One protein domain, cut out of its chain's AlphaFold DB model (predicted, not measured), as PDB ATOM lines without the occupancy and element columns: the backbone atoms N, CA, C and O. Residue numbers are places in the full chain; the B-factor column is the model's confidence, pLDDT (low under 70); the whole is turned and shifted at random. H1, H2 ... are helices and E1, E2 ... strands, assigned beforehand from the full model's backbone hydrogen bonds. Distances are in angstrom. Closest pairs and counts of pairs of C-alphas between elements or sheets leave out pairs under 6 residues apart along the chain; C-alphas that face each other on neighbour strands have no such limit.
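What this domain is: This is residues 3 to 97 of the 97 residues of an uncharacterized protein of Herbaspirillum robiniae (UniProt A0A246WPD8). A small, strongly twisted sheet of three strands curls round helix H1, and a longer helix, H2, runs beside H1 at a shallow tilt, meeting it only with its residues 72 to 76 and grazing the sheet with its residues 73 to 77. Residues 58 to 63, which include the first two residues of H2, stick out, and the last printed stretch folds back beside E3, with residues 95 to 96 paired to residues 85 to 86. The printed part has 95 residues with two named helices and three named strands, in the order E1, E2, H1, H2, E3; the sheet runs E2, E1, E3, antiparallel throughout, and the class is mixed, helices and strands. The whole is compact, with a radius of gyration of the C-alphas of 13.0 A and spans of 36 by 30 by 25 A.

Where its parts are: The inner strand E1 is residues 3 to 10, 22.0 A from first to last C-alpha, beginning at C-alpha 3 (194.916, 189.215, 158.118). The edge strands are E2, residues 17 to 23, 19.0 A, and E3, residues 81 to 88, 19.9 A, ending at C-alpha 88 (194.133, 185.688, 153.043). H1 is residues 30 to 41, 16.1 A. H2 is residues 62 to 78, 24.1 A, beginning at C-alpha 62 (186.192, 195.937, 129.760).

How they stand to each other: E1 and E2 form a hairpin, antiparallel at 140 degrees, with N 6 and O 19 at 2.8 A and N 19 and O 6 at 2.9 A, within hydrogen-bond range. E1 and E3 are antiparallel at 167 degrees, with N 7 and O 85 at 2.9 A and N 85 and O 7 at 2.8 A. H1 is on one face of the sheet, an arrangement of two layers, a helix over a sheet; its closest C-alphas to E2 are those of Ala 36 and Val 23, 7.2 A. H1 and H2 touch, with residues 30 to 34 and 72 to 76 alone; the closest C-alphas, of Asp 31 and Val 72, are 6.5 A apart. They run the same way at a shallow tilt of 10 degrees. H2 only grazes the sheet; its closest C-alphas to E3 are those of Arg 76 and Thr 82, 7.5 A. E2, H1, H2 and E3 form a split strand-helix-strand unit, two strands running the same way with E1 between them, and its crossover is right-handed. In H1 and H2 every O i to N i+4 pair is within hydrogen-bond range.

The domain as a whole: The two C-alphas farthest apart, of Ser 14 and Asp 59, are 37.7 A apart. The printed part has no cut. The link from H1 to H2, residues 42 to 61, is long; that from H2 to E3 is tight. The mean pLDDT of the printed part is 93.5, and no printed residue is under 70.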
ATOM      1  N   LYS A   3     193.488 189.540 158.179       95.75
ATOM      2  CA  LYS A   3     194.916 189.215 158.118       95.75
ATOM      3  C   LYS A   3     195.251 188.482 156.830       95.75
ATOM      4  O   LYS A   3     194.461 187.680 156.332       95.75
ATOM      5  N   PHE A   4     196.431 188.747 156.291       96.25
ATOM      6  CA  PHE A   4     196.893 188.141 155.049       96.25
ATOM      7  C   PHE A   4     198.412 188.148 154.960       96.25
ATOM      8  O   PHE A   4     199.091 188.956 155.588       96.25
ATOM      9  N   TRP A   5     198.933 187.230 154.160       97.12
ATOM     10  CA  TRP A   5     200.334 187.200 153.764       97.12
ATOM     11  C   TRP A   5     200.492 187.913 152.428       97.12
ATOM     12  O   TRP A   5     199.660 187.724 151.541       97.12
ATOM     13  N   VAL A   6     201.551 188.702 152.282       97.06
ATOM     14  CA  VAL A   6     201.952 189.344 151.030       97.06
ATOM     15  C   VAL A   6     203.344 188.871 150.668       97.06
ATOM     16  O   VAL A   6     204.269 189.054 151.457       97.06
ATOM     17  N   ALA A   7     203.475 188.332 149.460       97.12
ATOM     18  CA  ALA A   7     204.751 188.003 148.851       97.12
ATOM     19  C   ALA A   7     205.070 189.067 147.796       97.12
ATOM     20  O   ALA A   7     204.295 189.244 146.851       97.12
ATOM     21  N   PHE A   8     206.185 189.785 147.926       97.00
ATOM     22  CA  PHE A   8     206.544 190.865 147.005       97.00
ATOM     23  C   PHE A   8     208.031 190.877 146.648       97.00
ATOM     24  O   PHE A   8     208.873 190.357 147.376       97.00
ATOM     25  N   LYS A   9     208.360 191.478 145.500       97.06
ATOM     26  CA  LYS A   9     209.742 191.687 145.050       97.06
ATOM     27  C   LYS A   9     209.917 193.092 144.493       97.06
ATOM     28  O   LYS A   9     209.287 193.445 143.490       97.06
ATOM     29  N   SER A  10     210.807 193.867 145.102       94.25
ATOM     30  CA  SER A  10     211.162 195.204 144.612       94.25
ATOM     31  C   SER A  10     212.172 195.134 143.461       94.25
ATOM     32  O   SER A  10     212.911 194.161 143.340       94.25
ATOM     33  N   GLU A  11     212.254 196.179 142.637       93.25
ATOM     34  CA  GLU A  11     213.205 196.280 141.511       93.25
ATOM     35  C   GLU A  11     214.672 196.092 141.931       93.25
ATOM     36  O   GLU A  11     215.459 195.499 141.198       93.25
ATOM     37  N   ASN A  12     215.026 196.544 143.137       91.31
ATOM     38  CA  ASN A  12     216.390 196.478 143.671       91.31
ATOM     39  C   ASN A  12     216.660 195.225 144.526       91.31
ATOM     40  O   ASN A  12     217.679 195.159 145.209       91.31
ATOM     41  N   GLN A  13     215.742 194.256 144.549       90.31
ATOM     42  CA  GLN A  13     215.843 193.047 145.370       90.31
ATOM     43  C   GLN A  13     215.950 191.802 144.486       90.31
ATOM     44  O   GLN A  13     215.276 191.684 143.465       90.31
ATOM     45  N   SER A  14     216.794 190.846 144.878       88.06
ATOM     46  CA  SER A  14     216.956 189.567 144.173       88.06
ATOM     47  C   SER A  14     215.899 188.536 144.578       88.06
ATOM     48  O   SER A  14     215.444 187.761 143.730       88.06
ATOM     49  N   GLU A  15     215.474 188.567 145.838       94.00
ATOM     50  CA  GLU A  15     214.602 187.572 146.465       94.00
ATOM     51  C   GLU A  15     213.194 188.119 146.726       94.00
ATOM     52  O   GLU A  15     212.989 189.330 146.835       94.00
ATOM     53  N   VAL A  16     212.222 187.208 146.793       95.50
ATOM     54  CA  VAL A  16     210.850 187.517 147.214       95.50
ATOM     55  C   VAL A  16     210.828 187.614 148.736       95.50
ATOM     56  O   VAL A  16     211.390 186.758 149.415       95.50
ATOM     57  N   GLN A  17     210.180 188.649 149.258       96.12
ATOM     58  CA  GLN A  17     209.929 188.815 150.685       96.12
ATOM     59  C   GLN A  17     208.488 188.452 151.009       96.12
ATOM     60  O   GLN A  17     207.581 188.836 150.273       96.12
ATOM     61  N   ASP A  18     208.301 187.766 152.132       95.94
ATOM     62  CA  ASP A  18     206.994 187.442 152.693       95.94
ATOM     63  C   ASP A  18     206.759 188.229 153.981       95.94
ATOM     64  O   ASP A  18     207.603 188.263 154.878       95.94
ATOM     65  N   LEU A  19     205.585 188.845 154.080       96.44
ATOM     66  CA  LEU A  19     205.175 189.653 155.222       96.44
ATOM     67  C   LEU A  19     203.718 189.360 155.576       96.44
ATOM     68  O   LEU A  19     202.867 189.277 154.692       96.44
ATOM     69  N   GLN A  20     203.410 189.259 156.869       97.25
ATOM     70  CA  GLN A  20     202.027 189.237 157.339       97.25
ATOM     71  C   GLN A  20     201.551 190.665 157.623       97.25
ATOM     72  O   GLN A  20     202.215 191.417 158.335       97.25
ATOM     73  N   LEU A  21     200.391 191.025 157.076       97.19
ATOM     74  CA  LEU A  21     199.741 192.319 157.262       97.19
ATOM     75  C   LEU A  21     198.315 192.144 157.792       97.19
ATOM     76  O   LEU A  21     197.697 191.086 157.658       97.19
ATOM     77  N   GLU A  22     197.798 193.218 158.385       96.81
ATOM     78  CA  GLU A  22     196.451 193.298 158.940       96.81
ATOM     79  C   GLU A  22     195.796 194.621 158.535       96.81
ATOM     80  O   GLU A  22     196.422 195.682 158.587       96.81
ATOM     81  N   VAL A  23     194.535 194.552 158.108       95.00
ATOM     82  CA  VAL A  23     193.727 195.712 157.710       95.00
ATOM     83  C   VAL A  23     192.353 195.661 158.360       95.00
ATOM     84  O   VAL A  23     191.825 194.587 158.653       95.00
ATOM     85  N   ASP A  24     191.742 196.824 158.551       93.81
ATOM     86  CA  ASP A  24     190.363 196.927 159.031       93.81
ATOM     87  C   ASP A  24     189.381 197.066 157.862       93.81
ATOM     88  O   ASP A  24     188.682 198.059 157.716       93.81
ATOM     89  N   GLU A  25     189.397 196.071 156.974       89.75
ATOM     90  CA  GLU A  25     188.521 195.989 155.803       89.75
ATOM     91  C   GLU A  25     187.822 194.619 155.797       89.75
ATOM     92  O   GLU A  25     188.440 193.619 156.187       89.75
ATOM     93  N   PRO A  26     186.553 194.532 155.366       83.75
ATOM     94  CA  PRO A  26     185.787 193.284 155.389       83.75
ATOM     95  C   PRO A  26     186.223 192.279 154.310       83.75
ATOM     96  O   PRO A  26     185.919 191.093 154.424       83.75
ATOM     97  N   ALA A  27     186.921 192.743 153.271       86.62
ATOM     98  CA  ALA A  27     187.417 191.946 152.155       86.62
ATOM     99  C   ALA A  27     188.802 192.446 151.710       86.62
ATOM    100  O   ALA A  27     189.245 193.519 152.122       86.62
ATOM    101  N   LEU A  28     189.492 191.660 150.879       90.44
ATOM    102  CA  LEU A  28     190.793 192.018 150.315       90.44
ATOM    103  C   LEU A  28     190.687 192.170 148.805       90.44
ATOM    104  O   LEU A  28     190.365 191.205 148.125       90.44
ATOM    105  N   SER A  29     191.062 193.345 148.315       92.12
ATOM    106  CA  SER A  29     191.325 193.618 146.905       92.12
ATOM    107  C   SER A  29     192.813 193.925 146.703       92.12
ATOM    108  O   SER A  29     193.523 194.284 147.652       92.12
ATOM    109  N   CYS A  30     193.291 193.870 145.458       93.69
ATOM    110  CA  CYS A  30     194.655 194.301 145.133       93.69
ATOM    111  C   CYS A  30     194.956 195.739 145.589       93.69
ATOM    112  O   CYS A  30     196.070 196.011 146.036       93.69
ATOM    113  N   ASP A  31     193.979 196.649 145.530       94.56
ATOM    114  CA  ASP A  31     194.171 198.036 145.968       94.56
ATOM    115  C   ASP A  31     194.381 198.129 147.487       94.56
ATOM    116  O   ASP A  31     195.273 198.851 147.941       94.56
ATOM    117  N   ILE A  32     193.608 197.373 148.279       95.56
ATOM    118  CA  ILE A  32     193.781 197.312 149.739       95.56
ATOM    119  C   ILE A  32     195.164 196.757 150.083       95.56
ATOM    120  O   ILE A  32     195.862 197.330 150.923       95.56
ATOM    121  N   VAL A  33     195.569 195.668 149.425       95.88
ATOM    122  CA  VAL A  33     196.862 195.012 149.654       95.88
ATOM    123  C   VAL A  33     198.019 195.949 149.313       95.88
ATOM    124  O   VAL A  33     198.946 196.088 150.110       95.88
ATOM    125  N   LEU A  34     197.954 196.634 148.169       96.56
ATOM    126  CA  LEU A  34     198.979 197.590 147.752       96.56
ATOM    127  C   LEU A  34     199.059 198.787 148.701       96.56
ATOM    128  O   LEU A  34     200.164 199.155 149.091       96.56
ATOM    129  N   ARG A  35     197.922 199.344 149.141       96.56
ATOM    130  CA  ARG A  35     197.903 200.412 150.155       96.56
ATOM    131  C   ARG A  35     198.524 199.944 151.468       96.56
ATOM    132  O   ARG A  35     199.310 200.673 152.069       96.56
ATOM    133  N   ALA A  36     198.161 198.750 151.933       96.69
ATOM    134  CA  ALA A  36     198.673 198.197 153.181       96.69
ATOM    135  C   ALA A  36     200.189 197.973 153.115       96.69
ATOM    136  O   ALA A  36     200.907 198.378 154.030       96.69
ATOM    137  N   LEU A  37     200.681 197.404 152.009       97.00
ATOM    138  CA  LEU A  37     202.112 197.242 151.777       97.00
ATOM    139  C   LEU A  37     202.816 198.599 151.665       97.00
ATOM    140  O   LEU A  37     203.856 198.791 152.281       97.00
ATOM    141  N   GLY A  38     202.239 199.559 150.942       96.88
ATOM    142  CA  GLY A  38     202.790 200.908 150.821       96.88
ATOM    143  C   GLY A  38     202.938 201.606 152.167       96.88
ATOM    144  O   GLY A  38     204.009 202.122 152.473       96.88
ATOM    145  N   ARG A  39     201.914 201.526 153.024       96.44
ATOM    146  CA  ARG A  39     201.967 202.048 154.397       96.44
ATOM    147  C   ARG A  39     203.019 201.344 155.255       96.44
ATOM    148  O   ARG A  39     203.580 201.969 156.147       96.44
ATOM    149  N   HIS A  40     203.271 200.057 155.019       96.38
ATOM    150  CA  HIS A  40     204.328 199.326 155.715       96.38
ATOM    151  C   HIS A  40     205.726 199.759 155.250       96.38
ATOM    152  O   HIS A  40     206.595 200.001 156.083       96.38
ATOM    153  N   LEU A  41     205.936 199.875 153.936       94.62
ATOM    154  CA  LEU A  41     207.230 200.230 153.349       94.62
ATOM    155  C   LEU A  41     207.596 201.700 153.598       94.62
ATOM    156  O   LEU A  41     208.722 201.989 153.993       94.62
ATOM    157  N   ASN A  42     206.634 202.610 153.424       95.31
ATOM    158  CA  ASN A  42     206.805 204.055 153.576       95.31
ATOM    159  C   ASN A  42     205.717 204.642 154.503       95.31
ATOM    160  O   ASN A  42     204.794 205.306 154.032       95.31
ATOM    161  N   PRO A  43     205.805 204.476 155.838       94.06
ATOM    162  CA  PRO A  43     204.740 204.900 156.759       94.06
ATOM    163  C   PRO A  43     204.452 206.407 156.794       94.06
ATOM    164  O   PRO A  43     203.417 206.820 157.308       94.06
ATOM    165  N   SER A  44     205.391 207.228 156.315       94.88
ATOM    166  CA  SER A  44     205.270 208.693 156.279       94.88
ATOM    167  C   SER A  44     204.618 209.217 154.998       94.88
ATOM    168  O   SER A  44     204.338 210.408 154.909       94.88
ATOM    169  N   GLU A  45     204.420 208.356 154.000       94.81
ATOM    170  CA  GLU A  45     203.861 208.725 152.705       94.81
ATOM    171  C   GLU A  45     202.350 208.472 152.691       94.81
ATOM    172  O   GLU A  45     201.874 207.393 153.052       94.81
ATOM    173  N   GLU A  46     201.582 209.481 152.280       94.31
ATOM    174  CA  GLU A  46     200.152 209.302 152.036       94.31
ATOM    175  C   GLU A  46     199.935 208.495 150.757       94.31
ATOM    176  O   GLU A  46     200.601 208.707 149.745       94.31
ATOM    177  N   TRP A  47     198.972 207.574 150.789       95.50
ATOM    178  CA  TRP A  47     198.683 206.725 149.640       95.50
ATOM    179  C   TRP A  47     198.036 207.539 148.506       95.50
ATOM    180  O   TRP A  47     196.923 208.036 148.690       95.50
ATOM    181  N   PRO A  48     198.668 207.662 147.321       95.25
ATOM    182  CA  PRO A  48     198.233 208.627 146.309       95.25
ATOM    183  C   PRO A  48     197.161 208.080 145.353       95.25
ATOM    184  O   PRO A  48     196.710 208.790 144.455       95.25
ATOM    185  N   PHE A  49     196.762 206.813 145.503       94.56
ATOM    186  CA  PHE A  49     195.799 206.155 144.621       94.56
ATOM    187  C   PHE A  49     194.452 205.965 145.311       94.56
ATOM    188  O   PHE A  49     194.381 205.681 146.508       94.56
ATOM    189  N   ALA A  50     193.372 206.042 144.533       92.88
ATOM    190  CA  ALA A  50     192.067 205.589 144.998       92.88
ATOM    191  C   ALA A  50     192.137 204.108 145.409       92.88
ATOM    192  O   ALA A  50     192.857 203.322 144.792       92.88
ATOM    193  N   VAL A  51     191.375 203.730 146.432       91.81
ATOM    194  CA  VAL A  51     191.273 202.340 146.878       91.81
ATOM    195  C   VAL A  51     189.856 201.866 146.667       91.81
ATOM    196  O   VAL A  51     188.919 202.463 147.189       91.81
ATOM    197  N   ASP A  52     189.716 200.795 145.897       90.25
ATOM    198  CA  ASP A  52     188.458 200.081 145.776       90.25
ATOM    199  C   ASP A  52     188.449 198.926 146.773       90.25
ATOM    200  O   ASP A  52     189.288 198.024 146.708       90.25
ATOM    201  N   CYS A  53     187.532 198.985 147.735       84.94
ATOM    202  CA  CYS A  53     187.441 197.981 148.790       84.94
ATOM    203  C   CYS A  53     186.784 196.674 148.321       84.94
ATOM    204  O   CYS A  53     186.755 195.706 149.080       84.94
ATOM    205  N   ALA A  54     186.262 196.635 147.092       85.88
ATOM    206  CA  ALA A  54     185.652 195.455 146.503       85.88
ATOM    207  C   ALA A  54     186.521 194.869 145.385       85.88
ATOM    208  O   ALA A  54     187.185 195.584 144.627       85.88
ATOM    209  N   ASP A  55     186.462 193.547 145.242       81.12
ATOM    210  CA  ASP A  55     187.000 192.875 144.065       81.12
ATOM    211  C   ASP A  55     186.277 193.321 142.795       81.12
ATOM    212  O   ASP A  55     185.128 193.765 142.825       81.12
ATOM    213  N   CYS A  56     186.968 193.199 141.660       83.75
ATOM    214  CA  CYS A  56     186.354 193.465 140.367       83.75
ATOM    215  C   CYS A  56     185.207 192.467 140.141       83.75
ATOM    216  O   CYS A  56     185.475 191.259 140.131       83.75
ATOM    217  N   PRO A  57     183.964 192.932 139.914       86.19
ATOM    218  CA  PRO A  57     182.852 192.046 139.601       86.19
ATOM    219  C   PRO A  57     183.157 191.161 138.389       86.19
ATOM    220  O   PRO A  57     183.845 191.569 137.445       86.19
ATOM    221  N   THR A  58     182.640 189.934 138.392       87.44
ATOM    222  CA  THR A  58     182.851 188.982 137.290       87.44
ATOM    223  C   THR A  58     182.181 189.430 135.993       87.44
ATOM    224  O   THR A  58     182.625 189.032 134.916       87.44
ATOM    225  N   ASP A  59     181.167 190.285 136.079       92.88
ATOM    226  CA  ASP A  59     180.417 190.895 134.984       92.88
ATOM    227  C   ASP A  59     180.864 192.329 134.654       92.88
ATOM    228  O   ASP A  59     180.311 192.935 133.738       92.88
ATOM    229  N   ALA A  60     181.892 192.851 135.338       91.94
ATOM    230  CA  ALA A  60     182.441 194.176 135.066       91.94
ATOM    231  C   ALA A  60     182.841 194.319 133.594       91.94
ATOM    232  O   ALA A  60     183.477 193.419 133.019       91.94
ATOM    233  N   ASP A  61     182.504 195.462 133.000       96.31
ATOM    234  CA  ASP A  61     182.832 195.741 131.610       96.31
ATOM    235  C   ASP A  61     184.350 195.907 131.396       96.31
ATOM    236  O   ASP A  61     185.154 196.035 132.326       96.31
ATOM    237  N   ILE A  62     184.771 195.863 130.130       94.69
ATOM    238  CA  ILE A  62     186.192 195.937 129.760       94.69
ATOM    239  C   ILE A  62     186.816 197.273 130.190       94.69
ATOM    240  O   ILE A  62     187.992 197.300 130.557       94.69
ATOM    241  N   GLY A  63     186.052 198.365 130.161       95.31
ATOM    242  CA  GLY A  63     186.502 199.683 130.589       95.31
ATOM    243  C   GLY A  63     186.787 199.721 132.088       95.31
ATOM    244  O   GLY A  63     187.880 200.128 132.484       95.31
ATOM    245  N   GLU A  64     185.867 199.223 132.917       92.25
ATOM    246  CA  GLU A  64     186.069 199.131 134.367       92.25
ATOM    247  C   GLU A  64     187.299 198.276 134.702       92.25
ATOM    248  O   GLU A  64     188.181 198.700 135.457       92.25
ATOM    249  N   ARG A  65     187.414 197.098 134.077       92.19
ATOM    250  CA  ARG A  65     188.576 196.211 134.247       92.19
ATOM    251  C   ARG A  65     189.882 196.903 133.865       92.19
ATOM    252  O   ARG A  65     190.874 196.770 134.580       92.19
ATOM    253  N   ALA A  66     189.891 197.649 132.761       94.12
ATOM    254  CA  ALA A  66     191.067 198.380 132.299       94.12
ATOM    255  C   ALA A  66     191.472 199.496 133.273       94.12
ATOM    256  O   ALA A  66     192.661 199.654 133.555       94.12
ATOM    257  N   VAL A  67     190.505 200.232 133.831       92.88
ATOM    258  CA  VAL A  67     190.760 201.270 134.844       92.88
ATOM    259  C   VAL A  67     191.361 200.657 136.108       92.88
ATOM    260  O   VAL A  67     192.388 201.140 136.591       92.88
ATOM    261  N   ARG A  68     190.776 199.565 136.617       91.56
ATOM    262  CA  ARG A  68     191.299 198.847 137.791       91.56
ATOM    263  C   ARG A  68     192.715 198.325 137.540       91.56
ATOM    264  O   ARG A  68     193.605 198.558 138.354       91.56
ATOM    265  N   LEU A  69     192.955 197.691 136.389       92.44
ATOM    266  CA  LEU A  69     194.283 197.201 136.016       92.44
ATOM    267  C   LEU A  69     195.310 198.337 135.938       92.44
ATOM    268  O   LEU A  69     196.415 198.204 136.462       92.44
ATOM    269  N   ASN A  70     194.954 199.464 135.315       94.69
ATOM    270  CA  ASN A  70     195.843 200.618 135.200       94.69
ATOM    271  C   ASN A  70     196.224 201.175 136.579       94.69
ATOM    272  O   ASN A  70     197.399 201.446 136.830       94.69
ATOM    273  N   ARG A  71     195.248 201.274 137.491       94.56
ATOM    274  CA  ARG A  71     195.461 201.722 138.872       94.56
ATOM    275  C   ARG A  71     196.399 200.788 139.636       94.56
ATOM    276  O   ARG A  71     197.384 201.261 140.200       94.56
ATOM    277  N   VAL A  72     196.160 199.477 139.576       94.38
ATOM    278  CA  VAL A  72     197.031 198.458 140.189       94.38
ATOM    279  C   VAL A  72     198.456 198.548 139.629       94.38
ATOM    280  O   VAL A  72     199.427 198.557 140.386       94.38
ATOM    281  N   GLN A  73     198.611 198.704 138.312       95.31
ATOM    282  CA  GLN A  73     199.922 198.876 137.676       95.31
ATOM    283  C   GLN A  73     200.617 200.186 138.073       95.31
ATOM    284  O   GLN A  73     201.842 200.224 138.200       95.31
ATOM    285  N   ALA A  74     199.873 201.279 138.239       96.62
ATOM    286  CA  ALA A  74     200.419 202.551 138.703       96.62
ATOM    287  C   ALA A  74     200.914 202.443 140.154       96.62
ATOM    288  O   ALA A  74     202.047 202.834 140.434       96.62
ATOM    289  N   ALA A  75     200.126 201.823 141.034       96.50
ATOM    290  CA  ALA A  75     200.499 201.564 142.422       96.50
ATOM    291  C   ALA A  75     201.727 200.650 142.546       96.50
ATOM    292  O   ALA A  75     202.652 200.954 143.299       96.50
ATOM    293  N   ARG A  76     201.804 199.578 141.746       96.31
ATOM    294  CA  ARG A  76     202.992 198.710 141.693       96.31
ATOM    295  C   ARG A  76     204.250 199.456 141.257       96.31
ATOM    296  O   ARG A  76     205.294 199.282 141.876       96.31
ATOM    297  N   ARG A  77     204.157 200.297 140.221       96.31
ATOM    298  CA  ARG A  77     205.286 201.122 139.753       96.31
ATOM    299  C   ARG A  77     205.716 202.146 140.795       96.31
ATOM    300  O   ARG A  77     206.908 202.331 141.000       96.31
ATOM    301  N   HIS A  78     204.761 202.774 141.473       96.38
ATOM    302  CA  HIS A  78     205.040 203.710 142.560       96.38
ATOM    303  C   HIS A  78     205.831 203.043 143.695       96.38
ATOM    304  O   HIS A  78     206.844 203.580 144.132       96.38
ATOM    305  N   LEU A  79     205.447 201.822 144.076       95.62
ATOM    306  CA  LEU A  79     206.171 201.010 145.058       95.62
ATOM    307  C   LEU A  79     207.421 200.302 144.499       95.62
ATOM    308  O   LEU A  79     208.092 199.586 145.241       95.62
ATOM    309  N   LYS A  80     207.749 200.485 143.212       96.69
ATOM    310  CA  LYS A  80     208.874 199.829 142.517       96.69
ATOM    311  C   LYS A  80     208.836 198.301 142.646       96.69
ATOM    312  O   LYS A  80     209.853 197.661 142.918       96.69
ATOM    313  N   LEU A  81     207.650 197.714 142.480       96.38
ATOM    314  CA  LEU A  81     207.405 196.279 142.625       96.38
ATOM    315  C   LEU A  81     207.369 195.569 141.272       96.38
ATOM    316  O   LEU A  81     206.541 195.860 140.407       96.38
ATOM    317  N   THR A  82     208.200 194.540 141.133       95.00
ATOM    318  CA  THR A  82     208.217 193.644 139.965       95.00
ATOM    319  C   THR A  82     207.277 192.453 140.128       95.00
ATOM    320  O   THR A  82     206.784 191.918 139.138       95.00
ATOM    321  N   TYR A  83     206.960 192.084 141.369       94.56
ATOM    322  CA  TYR A  83     206.046 190.999 141.709       94.56
ATOM    323  C   TYR A  83     205.287 191.334 142.991       94.56
ATOM    324  O   TYR A  83     205.883 191.865 143.932       94.56
ATOM    325  N   LEU A  84     203.997 191.004 143.020       95.81
ATOM    326  CA  LEU A  84     203.183 191.033 144.222       95.81
ATOM    327  C   LEU A  84     202.111 189.943 144.154       95.81
ATOM    328  O   LEU A  84     201.426 189.761 143.152       95.81
ATOM    329  N   SER A  85     201.938 189.229 145.252       96.25
ATOM    330  CA  SER A  85     200.787 188.365 145.461       96.25
ATOM    331  C   SER A  85     200.386 188.382 146.923       96.25
ATOM    332  O   SER A  85     201.172 188.773 147.788       96.25
ATOM    333  N   TYR A  86     199.162 187.961 147.206       95.94
ATOM    334  CA  TYR A  86     198.668 187.862 148.565       95.94
ATOM    335  C   TYR A  86     197.849 186.602 148.787       95.94
ATOM    336  O   TYR A  86     197.311 185.997 147.859       95.94
ATOM    337  N   ARG A  87     197.754 186.219 150.056       95.25
ATOM    338  CA  ARG A  87     196.976 185.079 150.525       95.25
ATOM    339  C   ARG A  87     196.252 185.460 151.816       95.25
ATOM    340  O   ARG A  87     196.930 185.680 152.826       95.25
ATOM    341  N   PRO A  88     194.908 185.519 151.818       94.25
ATOM    342  CA  PRO A  88     194.133 185.688 153.043       94.25
ATOM    343  C   PRO A  88     194.470 184.600 154.072       94.25
ATOM    344  O   PRO A  88     194.661 183.432 153.712       94.25
ATOM    345  N   GLU A  89     194.546 184.963 155.352       93.75
ATOM    346  CA  GLU A  89     194.787 184.000 156.428       93.75
ATOM    347  C   GLU A  89     193.696 182.915 156.456       93.75
ATOM    348  O   GLU A  89     192.524 183.177 156.199       93.75
ATOM    349  N   GLY A  90     194.094 181.668 156.723       89.69
ATOM    350  CA  GLY A  90     193.178 180.522 156.732       89.69
ATOM    351  C   GLY A  90     192.795 179.990 155.346       89.69
ATOM    352  O   GLY A  90     192.032 179.029 155.263       89.69
ATOM    353  N   THR A  91     193.335 180.556 154.260       88.12
ATOM    354  CA  THR A  91     193.100 180.076 152.890       88.12
ATOM    355  C   THR A  91     194.376 179.539 152.241       88.12
ATOM    356  O   THR A  91     195.490 179.916 152.606       88.12
ATOM    357  N   VAL A  92     194.218 178.648 151.257       85.69
ATOM    358  CA  VAL A  92     195.320 178.159 150.400       85.69
ATOM    359  C   VAL A  92     195.410 178.905 149.066       85.69
ATOM    360  O   VAL A  92     196.341 178.678 148.300       85.69
ATOM    361  N   LEU A  93     194.446 179.783 148.779       88.88
ATOM    362  CA  LEU A  93     194.363 180.511 147.518       88.88
ATOM    363  C   LEU A  93     195.298 181.721 147.535       88.88
ATOM    364  O   LEU A  93     195.223 182.563 148.428       88.88
ATOM    365  N   GLN A  94     196.156 181.803 146.523       91.00
ATOM    366  CA  GLN A  94     197.062 182.923 146.300       91.00
ATOM    367  C   GLN A  94     196.582 183.736 145.099       91.00
ATOM    368  O   GLN A  94     196.280 183.180 144.041       91.00
ATOM    369  N   PHE A  95     196.534 185.051 145.267       90.88
ATOM    370  CA  PHE A  95     196.069 186.005 144.270       90.88
ATOM    371  C   PHE A  95     197.227 186.900 143.849       90.88
ATOM    372  O   PHE A  95     197.977 187.378 144.699       90.88
ATOM    373  N   SER A  96     197.376 187.132 142.549       91.44
ATOM    374  CA  SER A  96     198.426 187.999 142.008       91.44
ATOM    375  C   SER A  96     197.876 189.380 141.681       91.44
ATOM    376  O   SER A  96     196.798 189.493 141.094       91.44
ATOM    377  N   CYS A  97     198.675 190.396 141.997       86.19
ATOM    378  CA  CYS A  97     198.512 191.763 141.525       86.19
ATOM    379  C   CYS A  97     199.745 192.135 140.677       86.19
ATOM    380  O   CYS A  97     199.600 192.966 139.763       86.19
TER     381      CYS A  97